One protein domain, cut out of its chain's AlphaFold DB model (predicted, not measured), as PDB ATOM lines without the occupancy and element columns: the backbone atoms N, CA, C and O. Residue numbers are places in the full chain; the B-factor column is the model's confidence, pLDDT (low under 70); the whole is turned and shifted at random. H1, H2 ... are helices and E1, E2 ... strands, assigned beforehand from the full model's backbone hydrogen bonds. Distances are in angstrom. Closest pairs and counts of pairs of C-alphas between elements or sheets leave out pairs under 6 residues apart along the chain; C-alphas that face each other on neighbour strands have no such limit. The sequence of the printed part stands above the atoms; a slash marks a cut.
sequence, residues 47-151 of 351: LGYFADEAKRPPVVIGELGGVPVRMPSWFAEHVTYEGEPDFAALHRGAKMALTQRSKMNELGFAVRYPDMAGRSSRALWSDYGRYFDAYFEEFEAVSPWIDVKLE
ATOM      1  N   LEU A  47     157.857 168.336 208.965       36.25
ATOM      2  CA  LEU A  47     159.260 168.351 208.551       36.25
ATOM      3  C   LEU A  47     159.636 169.565 207.691       36.25
ATOM      4  O   LEU A  47     160.788 169.983 207.740       36.25
ATOM      5  N   GLY A  48     158.691 170.171 206.967       36.19
ATOM      6  CA  GLY A  48     158.951 171.406 206.219       36.19
ATOM      7  C   GLY A  48     159.268 172.605 207.120       36.19
ATOM      8  O   GLY A  48     160.149 173.394 206.795       36.19
ATOM      9  N   TYR A  49     158.612 172.704 208.281       43.41
ATOM     10  CA  TYR A  49     158.830 173.791 209.244       43.41
ATOM     11  C   TYR A  49     160.092 173.551 210.093       43.41
ATOM     12  O   TYR A  49     160.873 174.471 210.325       43.41
ATOM     13  N   PHE A  50     160.359 172.295 210.477       41.38
ATOM     14  CA  PHE A  50     161.580 171.930 211.213       41.38
ATOM     15  C   PHE A  50     162.859 172.024 210.366       41.38
ATOM     16  O   PHE A  50     163.933 172.303 210.900       41.38
ATOM     17  N   ALA A  51     162.773 171.817 209.048       40.16
ATOM     18  CA  ALA A  51     163.917 171.990 208.152       40.16
ATOM     19  C   ALA A  51     164.380 173.457 208.053       40.16
ATOM     20  O   ALA A  51     165.554 173.712 207.775       40.16
ATOM     21  N   ASP A  52     163.478 174.413 208.297       48.31
ATOM     22  CA  ASP A  52     163.780 175.847 208.292       48.31
ATOM     23  C   ASP A  52     164.361 176.320 209.641       48.31
ATOM     24  O   ASP A  52     165.216 177.204 209.689       48.31
ATOM     25  N   GLU A  53     163.994 175.659 210.745       49.88
ATOM     26  CA  GLU A  53     164.515 175.936 212.093       49.88
ATOM     27  C   GLU A  53     166.020 175.637 212.214       49.88
ATOM     28  O   GLU A  53     166.755 176.413 212.821       49.88
ATOM     29  N   ALA A  54     166.519 174.594 211.537       51.59
ATOM     30  CA  ALA A  54     167.952 174.272 211.492       51.59
ATOM     31  C   ALA A  54     168.814 175.341 210.782       51.59
ATOM     32  O   ALA A  54     170.038 175.336 210.921       51.59
ATOM     33  N   LYS A  55     168.198 176.250 210.012       57.81
ATOM     34  CA  LYS A  55     168.881 177.353 209.315       57.81
ATOM     35  C   LYS A  55     168.816 178.680 210.071       57.81
ATOM     36  O   LYS A  55     169.544 179.605 209.709       57.81
ATOM     37  N   ARG A  56     167.961 178.801 211.093       62.81
ATOM     38  CA  ARG A  56     167.849 180.034 211.879       62.81
ATOM     39  C   ARG A  56     169.000 180.124 212.875       62.81
ATOM     40  O   ARG A  56     169.385 179.111 213.461       62.81
ATOM     41  N   PRO A  57     169.557 181.324 213.104       72.00
ATOM     42  CA  PRO A  57     170.502 181.491 214.195       72.00
ATOM     43  C   PRO A  57     169.803 181.099 215.510       72.00
ATOM     44  O   PRO A  57     168.612 181.364 215.660       72.00
ATOM     45  N   PRO A  58     170.494 180.472 216.476       81.12
ATOM     46  CA  PRO A  58     169.881 180.086 217.753       81.12
ATOM     47  C   PRO A  58     169.459 181.303 218.591       81.12
ATOM     48  O   PRO A  58     168.634 181.199 219.497       81.12
ATOM     49  N   VAL A  59     170.042 182.463 218.289       89.88
ATOM     50  CA  VAL A  59     169.847 183.725 218.992       89.88
ATOM     51  C   VAL A  59     169.669 184.837 217.969       89.88
ATOM     52  O   VAL A  59     170.372 184.878 216.959       89.88
ATOM     53  N   VAL A  60     168.756 185.753 218.262       90.94
ATOM     54  CA  VAL A  60     168.513 186.983 217.513       90.94
ATOM     55  C   VAL A  60     168.958 188.168 218.371       90.94
ATOM     56  O   VAL A  60     168.716 188.192 219.581       90.94
ATOM     57  N   ILE A  61     169.662 189.117 217.752       93.88
ATOM     58  CA  ILE A  61     170.246 190.294 218.408       93.88
ATOM     59  C   ILE A  61     169.843 191.567 217.680       93.88
ATOM     60  O   ILE A  61     169.670 191.548 216.466       93.88
ATOM     61  N   GLY A  62     169.750 192.676 218.400       93.31
ATOM     62  CA  GLY A  62     169.420 193.965 217.807       93.31
ATOM     63  C   GLY A  62     168.989 194.975 218.849       93.31
ATOM     64  O   GLY A  62     169.152 194.756 220.043       93.31
ATOM     65  N   GLU A  63     168.405 196.066 218.382       95.38
ATOM     66  CA  GLU A  63     167.848 197.118 219.216       95.38
ATOM     67  C   GLU A  63     166.325 197.149 219.054       95.38
ATOM     68  O   GLU A  63     165.801 197.340 217.955       95.38
ATOM     69  N   LEU A  64     165.613 196.967 220.163       94.81
ATOM     70  CA  LEU A  64     164.161 197.002 220.265       94.81
ATOM     71  C   LEU A  64     163.770 198.344 220.895       94.81
ATOM     72  O   LEU A  64     163.900 198.533 222.103       94.81
ATOM     73  N   GLY A  65     163.332 199.303 220.075       93.50
ATOM     74  CA  GLY A  65     162.813 200.592 220.553       93.50
ATOM     75  C   GLY A  65     163.780 201.384 221.447       93.50
ATOM     76  O   GLY A  65     163.331 202.004 222.410       93.50
ATOM     77  N   GLY A  66     165.087 201.341 221.163       94.50
ATOM     78  CA  GLY A  66     166.135 201.973 221.977       94.50
ATOM     79  C   GLY A  66     166.814 201.052 222.997       94.50
ATOM     80  O   GLY A  66     167.751 201.482 223.665       94.50
ATOM     81  N   VAL A  67     166.371 199.796 223.130       95.44
ATOM     82  CA  VAL A  67     166.923 198.833 224.092       95.44
ATOM     83  C   VAL A  67     167.651 197.709 223.352       95.44
ATOM     84  O   VAL A  67     167.024 197.016 222.553       95.44
ATOM     85  N   PRO A  68     168.948 197.476 223.605       96.38
ATOM     86  CA  PRO A  68     169.661 196.338 223.035       96.38
ATOM     87  C   PRO A  68     169.128 195.021 223.608       96.38
ATOM     88  O   PRO A  68     168.915 194.895 224.818       96.38
ATOM     89  N   VAL A  69     168.916 194.032 222.742       95.62
ATOM     90  CA  VAL A  69     168.283 192.761 223.092       95.62
ATOM     91  C   VAL A  69     169.035 191.555 222.550       95.62
ATOM     92  O   VAL A  69     169.591 191.551 221.453       95.62
ATOM     93  N   ARG A  70     168.979 190.468 223.314       95.25
ATOM     94  CA  ARG A  70     169.433 189.142 222.908       95.25
ATOM     95  C   ARG A  70     168.351 188.134 223.267       95.25
ATOM     96  O   ARG A  70     168.140 187.846 224.440       95.25
ATOM     97  N   MET A  71     167.681 187.582 222.260       94.38
ATOM     98  CA  MET A  71     166.561 186.663 222.465       94.38
ATOM     99  C   MET A  71     166.778 185.330 221.749       94.38
ATOM    100  O   MET A  71     167.406 185.294 220.688       94.38
ATOM    101  N   PRO A  72     166.261 184.219 222.292       93.06
ATOM    102  CA  PRO A  72     166.213 182.968 221.555       93.06
ATOM    103  C   PRO A  72     165.382 183.096 220.276       93.06
ATOM    104  O   PRO A  72     164.349 183.766 220.266       93.06
ATOM    105  N   SER A  73     165.781 182.411 219.209       90.31
ATOM    106  CA  SER A  73     165.111 182.541 217.907       90.31
ATOM    107  C   SER A  73     163.677 182.014 217.856       90.31
ATOM    108  O   SER A  73     162.907 182.426 216.991       90.31
ATOM    109  N   TRP A  74     163.271 181.168 218.804       89.50
ATOM    110  CA  TRP A  74     161.874 180.739 218.934       89.50
ATOM    111  C   TRP A  74     160.933 181.834 219.464       89.50
ATOM    112  O   TRP A  74     159.722 181.635 219.435       89.50
ATOM    113  N   PHE A  75     161.464 182.973 219.925       92.44
ATOM    114  CA  PHE A  75     160.715 184.207 220.211       92.44
ATOM    115  C   PHE A  75     160.901 185.270 219.115       92.44
ATOM    116  O   PHE A  75     160.605 186.439 219.336       92.44
ATOM    117  N   ALA A  76     161.427 184.886 217.952       89.19
ATOM    118  CA  ALA A  76     161.848 185.811 216.913       89.19
ATOM    119  C   ALA A  76     161.264 185.392 215.554       89.19
ATOM    120  O   ALA A  76     161.943 184.865 214.670       89.19
ATOM    121  N   GLU A  77     159.959 185.598 215.409       84.62
ATOM    122  CA  GLU A  77     159.198 185.393 214.177       84.62
ATOM    123  C   GLU A  77     159.012 186.736 213.468       84.62
ATOM    124  O   GLU A  77     158.925 187.776 214.111       84.62
ATOM    125  N   HIS A  78     158.955 186.745 212.135       84.38
ATOM    126  CA  HIS A  78     158.711 187.977 211.366       84.38
ATOM    127  C   HIS A  78     159.632 189.157 211.738       84.38
ATOM    128  O   HIS A  78     159.227 190.316 211.664       84.38
ATOM    129  N   VAL A  79     160.871 188.862 212.149       89.69
ATOM    130  CA  VAL A  79     161.842 189.899 212.497       89.69
ATOM    131  C   VAL A  79     162.284 190.606 211.234       89.69
ATOM    132  O   VAL A  79     162.719 189.956 210.285       89.69
ATOM    133  N   THR A  80     162.199 191.928 211.252       91.25
ATOM    134  CA  THR A  80     162.779 192.781 210.213       91.25
ATOM    135  C   THR A  80     163.616 193.868 210.858       91.25
ATOM    136  O   THR A  80     163.352 194.276 211.993       91.25
ATOM    137  N   TYR A  81     164.619 194.351 210.137       91.75
ATOM    138  CA  TYR A  81     165.528 195.391 210.612       91.75
ATOM    139  C   TYR A  81     165.529 196.601 209.679       91.75
ATOM    140  O   TYR A  81     165.177 196.519 208.499       91.75
ATOM    141  N   GLU A  82     165.932 197.746 210.217       88.44
ATOM    142  CA  GLU A  82     166.177 198.950 209.430       88.44
ATOM    143  C   GLU A  82     167.338 198.713 208.453       88.44
ATOM    144  O   GLU A  82     168.376 198.158 208.818       88.44
ATOM    145  N   GLY A  83     167.155 199.125 207.196       82.38
ATOM    146  CA  GLY A  83     168.176 198.979 206.158       82.38
ATOM    147  C   GLY A  83     168.382 197.549 205.644       82.38
ATOM    148  O   GLY A  83     169.384 197.303 204.967       82.38
ATOM    149  N   GLU A  84     167.469 196.610 205.929       82.12
ATOM    150  CA  GLU A  84     167.538 195.279 205.320       82.12
ATOM    151  C   GLU A  84     167.517 195.363 203.788       82.12
ATOM    152  O   GLU A  84     166.744 196.143 203.220       82.12
ATOM    153  N   PRO A  85     168.351 194.559 203.099       76.81
ATOM    154  CA  PRO A  85     168.342 194.522 201.649       76.81
ATOM    155  C   PRO A  85     166.958 194.144 201.126       76.81
ATOM    156  O   PRO A  85     166.299 193.251 201.662       76.81
ATOM    157  N   ASP A  86     166.542 194.785 200.035       76.06
ATOM    158  CA  ASP A  86     165.308 194.407 199.360       76.06
ATOM    159  C   ASP A  86     165.361 192.957 198.847       76.06
ATOM    160  O   ASP A  86     166.415 192.313 198.757       76.06
ATOM    161  N   PHE A  87     164.196 192.429 198.472       71.19
ATOM    162  CA  PHE A  87     164.071 191.063 197.969       71.19
ATOM    163  C   PHE A  87     165.058 190.771 196.827       71.19
ATOM    164  O   PHE A  87     165.671 189.705 196.802       71.19
ATOM    165  N   ALA A  88     165.277 191.719 195.912       69.69
ATOM    166  CA  ALA A  88     166.180 191.536 194.782       69.69
ATOM    167  C   ALA A  88     167.656 191.453 195.217       69.69
ATOM    168  O   ALA A  88     168.422 190.666 194.660       69.69
ATOM    169  N   ALA A  89     168.073 192.234 196.212       69.75
ATOM    170  CA  ALA A  89     169.407 192.194 196.796       69.75
ATOM    171  C   ALA A  89     169.636 190.923 197.626       69.75
ATOM    172  O   ALA A  89     170.714 190.330 197.535       69.75
ATOM    173  N   LEU A  90     168.615 190.443 198.345       76.19
ATOM    174  CA  LEU A  90     168.648 189.141 199.021       76.19
ATOM    175  C   LEU A  90     168.830 187.991 198.018       76.19
ATOM    176  O   LEU A  90     169.657 187.111 198.245       76.19
ATOM    177  N   HIS A  91     168.148 188.037 196.864       71.69
ATOM    178  CA  HIS A  91     168.329 187.053 195.781       71.69
ATOM    179  C   HIS A  91     169.742 187.074 195.187       71.69
ATOM    180  O   HIS A  91     170.216 186.058 194.685       71.69
ATOM    181  N   ARG A  92     170.439 188.212 195.280       77.69
ATOM    182  CA  ARG A  92     171.853 188.357 194.899       77.69
ATOM    183  C   ARG A  92     172.830 188.005 196.030       77.69
ATOM    184  O   ARG A  92     174.033 188.179 195.863       77.69
ATOM    185  N   GLY A  93     172.338 187.502 197.163       69.88
ATOM    186  CA  GLY A  93     173.155 187.016 198.274       69.88
ATOM    187  C   GLY A  93     173.625 188.091 199.257       69.88
ATOM    188  O   GLY A  93     174.525 187.815 200.052       69.88
ATOM    189  N   ALA A  94     173.043 189.297 199.232       71.44
ATOM    190  CA  ALA A  94     173.347 190.319 200.230       71.44
ATOM    191  C   ALA A  94     172.990 189.813 201.639       71.44
ATOM    192  O   ALA A  94     171.892 189.307 201.870       71.44
ATOM    193  N   LYS A  95     173.921 189.955 202.587       72.88
ATOM    194  CA  LYS A  95     173.712 189.641 204.005       72.88
ATOM    195  C   LYS A  95     174.012 190.875 204.836       72.88
ATOM    196  O   LYS A  95     175.033 191.523 204.618       72.88
ATOM    197  N   MET A  96     173.151 191.165 205.805       76.88
ATOM    198  CA  MET A  96     173.419 192.196 206.798       76.88
ATOM    199  C   MET A  96     174.172 191.593 207.986       76.88
ATOM    200  O   MET A  96     173.773 190.562 208.527       76.88
ATOM    201  N   ALA A  97     175.265 192.236 208.395       80.81
ATOM    202  CA  ALA A  97     175.930 191.918 209.651       80.81
ATOM    203  C   ALA A  97     175.139 192.556 210.801       80.81
ATOM    204  O   ALA A  97     175.148 193.776 210.965       80.81
ATOM    205  N   LEU A  98     174.424 191.731 211.564       84.81
ATOM    206  CA  LEU A  98     173.621 192.187 212.695       84.81
ATOM    207  C   LEU A  98     174.496 192.448 213.924       84.81
ATOM    208  O   LEU A  98     175.437 191.707 214.207       84.81
ATOM    209  N   THR A  99     174.157 193.495 214.670       88.75
ATOM    210  CA  THR A  99     174.783 193.864 215.946       88.75
ATOM    211  C   THR A  99     173.708 194.283 216.946       88.75
ATOM    212  O   THR A  99     172.562 194.496 216.567       88.75
ATOM    213  N   GLN A 100     174.078 194.510 218.208       90.00
ATOM    214  CA  GLN A 100     173.167 195.059 219.227       90.00
ATOM    215  C   GLN A 100     172.643 196.475 218.918       90.00
ATOM    216  O   GLN A 100     171.756 196.962 219.604       90.00
ATOM    217  N   ARG A 101     173.194 197.144 217.895       90.50
ATOM    218  CA  ARG A 101     172.746 198.460 217.406       90.50
ATOM    219  C   ARG A 101     171.876 198.366 216.152       90.50
ATOM    220  O   ARG A 101     171.448 199.385 215.622       90.50
ATOM    221  N   SER A 102     171.671 197.161 215.620       92.44
ATOM    222  CA  SER A 102     170.805 196.947 214.464       92.44
ATOM    223  C   SER A 102     169.359 197.119 214.907       92.44
ATOM    224  O   SER A 102     168.819 196.268 215.610       92.44
ATOM    225  N   LYS A 103     168.741 198.230 214.512       94.12
ATOM    226  CA  LYS A 103     167.368 198.560 214.888       94.12
ATOM    227  C   LYS A 103     166.387 197.592 214.251       94.12
ATOM    228  O   LYS A 103     166.378 197.422 213.033       94.12
ATOM    229  N   MET A 104     165.570 196.964 215.082       94.19
ATOM    230  CA  MET A 104     164.460 196.140 214.626       94.19
ATOM    231  C   MET A 104     163.290 197.045 214.239       94.19
ATOM    232  O   MET A 104     162.966 197.980 214.968       94.19
ATOM    233  N   ASN A 105     162.653 196.748 213.110       94.38
ATOM    234  CA  ASN A 105     161.434 197.406 212.642       94.38
ATOM    235  C   ASN A 105     160.187 196.663 213.129       94.38
ATOM    236  O   ASN A 105     159.209 197.268 213.560       94.38
ATOM    237  N   GLU A 106     160.218 195.336 213.071       94.31
ATOM    238  CA  GLU A 106     159.103 194.482 213.466       94.31
ATOM    239  C   GLU A 106     159.639 193.236 214.165       94.31
ATOM    240  O   GLU A 106     160.694 192.720 213.796       94.31
ATOM    241  N   LEU A 107     158.910 192.770 215.175       95.38
ATOM    242  CA  LEU A 107     159.154 191.511 215.868       95.38
ATOM    243  C   LEU A 107     157.807 190.858 216.176       95.38
ATOM    244  O   LEU A 107     156.985 191.433 216.885       95.38
ATOM    245  N   GLY A 108     157.585 189.653 215.668       95.25
ATOM    246  CA  GLY A 108     156.445 188.812 216.008       95.25
ATOM    247  C   GLY A 108     156.880 187.591 216.811       95.25
ATOM    248  O   GLY A 108     157.994 187.103 216.650       95.25
ATOM    249  N   PHE A 109     156.016 187.059 217.666       95.25
ATOM    250  CA  PHE A 109     156.198 185.725 218.237       95.25
ATOM    251  C   PHE A 109     154.917 185.197 218.878       95.25
ATOM    252  O   PHE A 109     154.100 185.964 219.386       95.25
ATOM    253  N   ALA A 110     154.772 183.875 218.908       95.31
ATOM    254  CA  ALA A 110     153.722 183.203 219.662       95.31
ATOM    255  C   ALA A 110     154.211 182.772 221.055       95.31
ATOM    256  O   ALA A 110     155.305 182.222 221.209       95.31
ATOM    257  N   VAL A 111     153.365 182.959 222.072       97.12
ATOM    258  CA  VAL A 111     153.590 182.452 223.436       97.12
ATOM    259  C   VAL A 111     152.353 181.785 223.996       97.12
ATOM    260  O   VAL A 111     151.229 182.176 223.687       97.12
ATOM    261  N   ARG A 112     152.550 180.799 224.862       96.88
ATOM    262  CA  ARG A 112     151.457 180.155 225.582       96.88
ATOM    263  C   ARG A 112     151.116 180.940 226.844       96.88
ATOM    264  O   ARG A 112     151.981 181.216 227.660       96.88
ATOM    265  N   TYR A 113     149.860 181.307 227.029       96.75
ATOM    266  CA  TYR A 113     149.361 181.885 228.272       96.75
ATOM    267  C   TYR A 113     148.840 180.762 229.191       96.75
ATOM    268  O   TYR A 113     148.186 179.843 228.691       96.75
ATOM    269  N   PRO A 114     149.084 180.795 230.522       96.50
ATOM    270  CA  PRO A 114     149.671 181.884 231.316       96.50
ATOM    271  C   PRO A 114     151.178 181.785 231.613       96.50
ATOM    272  O   PRO A 114     151.722 182.679 232.271       96.50
ATOM    273  N   ASP A 115     151.854 180.719 231.186       96.88
ATOM    274  CA  ASP A 115     153.259 180.449 231.524       96.88
ATOM    275  C   ASP A 115     154.275 181.195 230.644       96.88
ATOM    276  O   ASP A 115     155.456 181.248 230.975       96.88
ATOM    277  N   MET A 116     153.806 181.828 229.570       97.38
ATOM    278  CA  MET A 116     154.583 182.591 228.590       97.38
ATOM    279  C   MET A 116     155.635 181.754 227.858       97.38
ATOM    280  O   MET A 116     156.636 182.286 227.374       97.38
ATOM    281  N   ALA A 117     155.412 180.441 227.755       96.62
ATOM    282  CA  ALA A 117     156.328 179.552 227.063       96.62
ATOM    283  C   ALA A 117     156.352 179.865 225.558       96.62
ATOM    284  O   ALA A 117     155.310 179.892 224.901       96.62
ATOM    285  N   GLY A 118     157.550 180.080 225.014       93.62
ATOM    286  CA  GLY A 118     157.785 180.109 223.571       93.62
ATOM    287  C   GLY A 118     157.919 178.697 223.002       93.62
ATOM    288  O   GLY A 118     157.932 177.707 223.733       93.62
ATOM    289  N   ARG A 119     158.081 178.578 221.686       91.44
ATOM    290  CA  ARG A 119     158.186 177.277 221.000       91.44
ATOM    291  C   ARG A 119     159.608 176.698 221.079       91.44
ATOM    292  O   ARG A 119     160.243 176.428 220.073       91.44
ATOM    293  N   SER A 120     160.127 176.524 222.293       89.75
ATOM    294  CA  SER A 120     161.522 176.121 222.548       89.75
ATOM    295  C   SER A 120     161.803 174.624 222.372       89.75
ATOM    296  O   SER A 120     162.948 174.189 222.467       89.75
ATOM    297  N   SER A 121     160.770 173.806 222.162       90.06
ATOM    298  CA  SER A 121     160.903 172.356 222.029       90.06
ATOM    299  C   SER A 121     159.920 171.797 221.013       90.06
ATOM    300  O   SER A 121     158.865 172.379 220.758       90.06
ATOM    301  N   ARG A 122     160.218 170.602 220.488       87.75
ATOM    302  CA  ARG A 122     159.314 169.871 219.588       87.75
ATOM    303  C   ARG A 122     157.926 169.654 220.201       87.75
ATOM    304  O   ARG A 122     156.937 169.706 219.480       87.75
ATOM    305  N   ALA A 123     157.854 169.424 221.513       90.31
ATOM    306  CA  ALA A 123     156.586 169.256 222.216       90.31
ATOM    307  C   ALA A 123     155.755 170.548 222.196       90.31
ATOM    308  O   ALA A 123     154.576 170.496 221.867       90.31
ATOM    309  N   LEU A 124     156.374 171.703 222.467       92.00
ATOM    310  CA  LEU A 124     155.698 173.009 222.438       92.00
ATOM    311  C   LEU A 124     155.305 173.430 221.017       92.00
ATOM    312  O   LEU A 124     154.227 173.977 220.813       92.00
ATOM    313  N   TRP A 125     156.128 173.106 220.021       88.94
ATOM    314  CA  TRP A 125     155.771 173.264 218.609       88.94
ATOM    315  C   TRP A 125     154.564 172.417 218.212       88.94
ATOM    316  O   TRP A 125     153.639 172.912 217.569       88.94
ATOM    317  N   SER A 126     154.562 171.142 218.603       87.44
ATOM    318  CA  SER A 126     153.431 170.254 218.350       87.44
ATOM    319  C   SER A 126     152.175 170.749 219.062       87.44
ATOM    320  O   SER A 126     151.103 170.685 218.477       87.44
ATOM    321  N   ASP A 127     152.305 171.245 220.296       89.06
ATOM    322  CA  ASP A 127     151.210 171.822 221.079       89.06
ATOM    323  C   ASP A 127     150.590 173.034 220.373       89.06
ATOM    324  O   ASP A 127     149.377 173.043 220.171       89.06
ATOM    325  N   TYR A 128     151.415 173.987 219.918       88.56
ATOM    326  CA  TYR A 128     150.993 175.140 219.111       88.56
ATOM    327  C   TYR A 128     150.259 174.711 217.832       88.56
ATOM    328  O   TYR A 128     149.164 175.200 217.546       88.56
ATOM    329  N   GLY A 129     150.817 173.744 217.094       85.25
ATOM    330  CA  GLY A 129     150.249 173.255 215.835       85.25
ATOM    331  C   GLY A 129     148.820 172.718 215.961       85.25
ATOM    332  O   GLY A 129     148.018 172.924 215.054       85.25
ATOM    333  N   ARG A 130     148.456 172.124 217.110       83.62
ATOM    334  CA  ARG A 130     147.084 171.630 217.359       83.62
ATOM    335  C   ARG A 130     146.023 172.730 217.324       83.62
ATOM    336  O   ARG A 130     144.859 172.431 217.082       83.62
ATOM    337  N   TYR A 131     146.403 173.974 217.613       80.81
ATOM    338  CA  TYR A 131     145.476 175.108 217.654       80.81
ATOM    339  C   TYR A 131     145.495 175.941 216.370       80.81
ATOM    340  O   TYR A 131     144.545 176.681 216.120       80.81
ATOM    341  N   PHE A 132     146.559 175.830 215.570       70.81
ATOM    342  CA  PHE A 132     146.709 176.550 214.306       70.81
ATOM    343  C   PHE A 132     146.043 175.825 213.130       70.81
ATOM    344  O   PHE A 132     145.563 176.469 212.198       70.81
ATOM    345  N   ASP A 133     146.004 174.493 213.159       64.19
ATOM    346  CA  ASP A 133     145.483 173.713 212.043       64.19
ATOM    347  C   ASP A 133     143.942 173.738 212.005       64.19
ATOM    348  O   ASP A 133     143.243 173.183 212.858       64.19
ATOM    349  N   ALA A 134     143.409 174.443 211.004       51.09
ATOM    350  CA  ALA A 134     141.984 174.677 210.799       51.09
ATOM    351  C   ALA A 134     141.202 173.415 210.380       51.09
ATOM    352  O   ALA A 134     139.973 173.445 210.396       51.09
ATOM    353  N   TYR A 135     141.886 172.320 210.025       51.28
ATOM    354  CA  TYR A 135     141.257 171.090 209.528       51.28
ATOM    355  C   TYR A 135     140.929 170.046 210.603       51.28
ATOM    356  O   TYR A 135     140.319 169.024 210.289       51.28
ATOM    357  N   PHE A 136     141.277 170.286 211.870       50.19
ATOM    358  CA  PHE A 136     140.890 169.391 212.961       50.19
ATOM    359  C   PHE A 136     139.563 169.846 213.581       50.19
ATOM    360  O   PHE A 136     139.513 170.722 214.449       50.19
ATOM    361  N   GLU A 137     138.482 169.221 213.111       49.94
ATOM    362  CA  GLU A 137     137.098 169.391 213.586       49.94
ATOM    363  C   GLU A 137     136.908 168.989 215.066       49.94
ATOM    364  O   GLU A 137     135.931 169.384 215.692       49.94
ATOM    365  N   GLU A 138     137.858 168.259 215.659       51.97
ATOM    366  CA  GLU A 138     137.731 167.671 217.002       51.97
ATOM    367  C   GLU A 138     138.011 168.622 218.179       51.97
ATOM    368  O   GLU A 138     137.804 168.236 219.329       51.97
ATOM    369  N   PHE A 139     138.446 169.866 217.945       54.47
ATOM    370  CA  PHE A 139     138.777 170.779 219.043       54.47
ATOM    371  C   PHE A 139     137.979 172.086 218.991       54.47
ATOM    372  O   PHE A 139     138.375 173.056 218.341       54.47
ATOM    373  N   GLU A 140     136.912 172.137 219.798       60.84
ATOM    374  CA  GLU A 140     136.289 173.371 220.318       60.84
ATOM    375  C   GLU A 140     137.182 174.093 221.351       60.84
ATOM    376  O   GLU A 140     136.799 175.113 221.927       60.84
ATOM    377  N   ALA A 141     138.383 173.569 221.618       76.81
ATOM    378  CA  ALA A 141     139.278 174.096 222.632       76.81
ATOM    379  C   ALA A 141     139.768 175.509 222.277       76.81
ATOM    380  O   ALA A 141     140.324 175.758 221.205       76.81
ATOM    381  N   VAL A 142     139.608 176.427 223.229       85.75
ATOM    382  CA  VAL A 142     140.193 177.767 223.172       85.75
ATOM    383  C   VAL A 142     141.717 177.641 223.164       85.75
ATOM    384  O   VAL A 142     142.296 177.009 224.048       85.75
ATOM    385  N   SER A 143     142.370 178.263 222.180       89.31
ATOM    386  CA  SER A 143     143.833 178.280 222.113       89.31
ATOM    387  C   SER A 143     144.429 179.006 223.326       89.31
ATOM    388  O   SER A 143     144.052 180.153 223.590       89.31
ATOM    389  N   PRO A 144     145.382 178.401 224.055       93.25
ATOM    390  CA  PRO A 144     146.168 179.114 225.058       93.25
ATOM    391  C   PRO A 144     147.279 179.957 224.416       93.25
ATOM    392  O   PRO A 144     147.908 180.758 225.100       93.25
ATOM    393  N   TRP A 145     147.553 179.773 223.123       94.19
ATOM    394  CA  TRP A 145     148.590 180.508 222.411       94.19
ATOM    395  C   TRP A 145     148.083 181.878 221.976       94.19
ATOM    396  O   TRP A 145     147.007 181.997 221.384       94.19
ATOM    397  N   ILE A 146     148.877 182.899 222.280       96.12
ATOM    398  CA  ILE A 146     148.639 184.294 221.931       96.12
ATOM    399  C   ILE A 146     149.774 184.779 221.032       96.12
ATOM    400  O   ILE A 146     150.934 184.408 221.231       96.12
ATOM    401  N   ASP A 147     149.439 185.619 220.061       96.31
ATOM    402  CA  ASP A 147     150.409 186.191 219.131       96.31
ATOM    403  C   ASP A 147     150.778 187.595 219.601       96.31
ATOM    404  O   ASP A 147     149.900 188.435 219.813       96.31
ATOM    405  N   VAL A 148     152.067 187.867 219.749       98.31
ATOM    406  CA  VAL A 148     152.601 189.183 220.096       98.31
ATOM    407  C   VAL A 148     153.286 189.756 218.866       98.31
ATOM    408  O   VAL A 148     154.126 189.102 218.259       98.31
ATOM    409  N   LYS A 149     152.939 190.989 218.514       98.25
ATOM    410  CA  LYS A 149     153.595 191.790 217.485       98.25
ATOM    411  C   LYS A 149     154.104 193.078 218.118       98.25
ATOM    412  O   LYS A 149     153.351 193.751 218.819       98.25
ATOM    413  N   LEU A 150     155.349 193.430 217.838       98.06
ATOM    414  CA  LEU A 150     155.955 194.702 218.187       98.06
ATOM    415  C   LEU A 150     156.341 195.443 216.910       98.06
ATOM    416  O   LEU A 150     156.916 194.855 215.994       98.06
ATOM    417  N   GLU A 151     156.022 196.730 216.867       97.56
ATOM    418  CA  GLU A 151     156.363 197.650 215.784       97.56
ATOM    419  C   GLU A 151     157.232 198.780 216.347       97.56
ATOM    420  O   GLU A 151     156.854 199.462 217.307       97.56
TER     421      GLU A 151
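This is residues 47 to 151 of the 351 residues of an uncharacterized protein of Pararobbsia silviterrae (UniProt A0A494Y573). An antiparallel sheet of three strands, E3, E4 and E5, has the two-stranded hairpin E1 and E2 beside one end of it, E1 ending by the start of E4, while helix H3 packs by the sheet's other end, where E4 ends and E5 begins. Residues 87 to 92, with the short helix H2, and residues 133 to 138 stick out, and helix H1 lies away from the sheet. The printed part has 105 residues, with three named helices and five named strands in the order H1 E1 E2 E3 H2 E4 H3 E5; the three-stranded sheet's order is E3, E4, E5, and the class is mixed, helices and strands. It is only just loose, close to compact, with a radius of gyration of the C-alphas of 15.9 A and spans of 45 by 31 by 21 A.

Begin at H1, residues 47 to 53, which touches no helix. E1, residues 59 to 64, and E2, residues 67 to 72, form a hairpin at 158 degrees; look for N 60 and O 71, 2.8 A apart. E3, residues 77 to 81, is an edge strand, and H1 is apart from it. H2, residues 87 to 91, is not on the sheet, with 0 pairs of C-alphas within 10 A. E4, residues 104 to 112, is the antiparallel neighbour of E3 at 165 degrees, with N 77 and O 108 at 2.8 A; E1 and E4 have 3 pairs of C-alphas within 8 A, the closest being those of Leu 64 and Met 104, 5.7 A apart. H3, residues 122 to 132, is near E4, with 6 pairs of C-alphas within 10 A. E5, residues 145 to 151, is the antiparallel neighbour of E4 at 168 degrees, with N 109 and O 148 at 2.8 A. H3 and E5 come closest at the C-alphas of Tyr 128 and Trp 145, 6.7 A apart. H3 is on the sheet, two layers, a helix with a sheet. In H2 every O i to N i+4 pair is within hydrogen-bond range; in H1 2 of 3 are, in H3 6 of 7.

Find C-alpha 47 at (159.260, 168.351, 208.551), where H1 begins. E1 is 14.5 A long and E2 16.1 A. E4 starts at C-alpha 104, (164.460, 196.140, 214.626), and runs 23.3 A; H3 is 15.2 A long. E5 runs 20.0 A to C-alpha 151 at (156.363, 197.650, 215.784).

The C-alphas of Arg 101 and Glu 138, 46.6 A apart, are the two farthest apart. The printed part has no cut, and the long links are H2 to E4 and H3 to E5, 12 residues each. Look for pLDDT under 70 at residues 47 to 56, 88 to 89, 93 and 133 to 140; the mean of the printed part is 81.9.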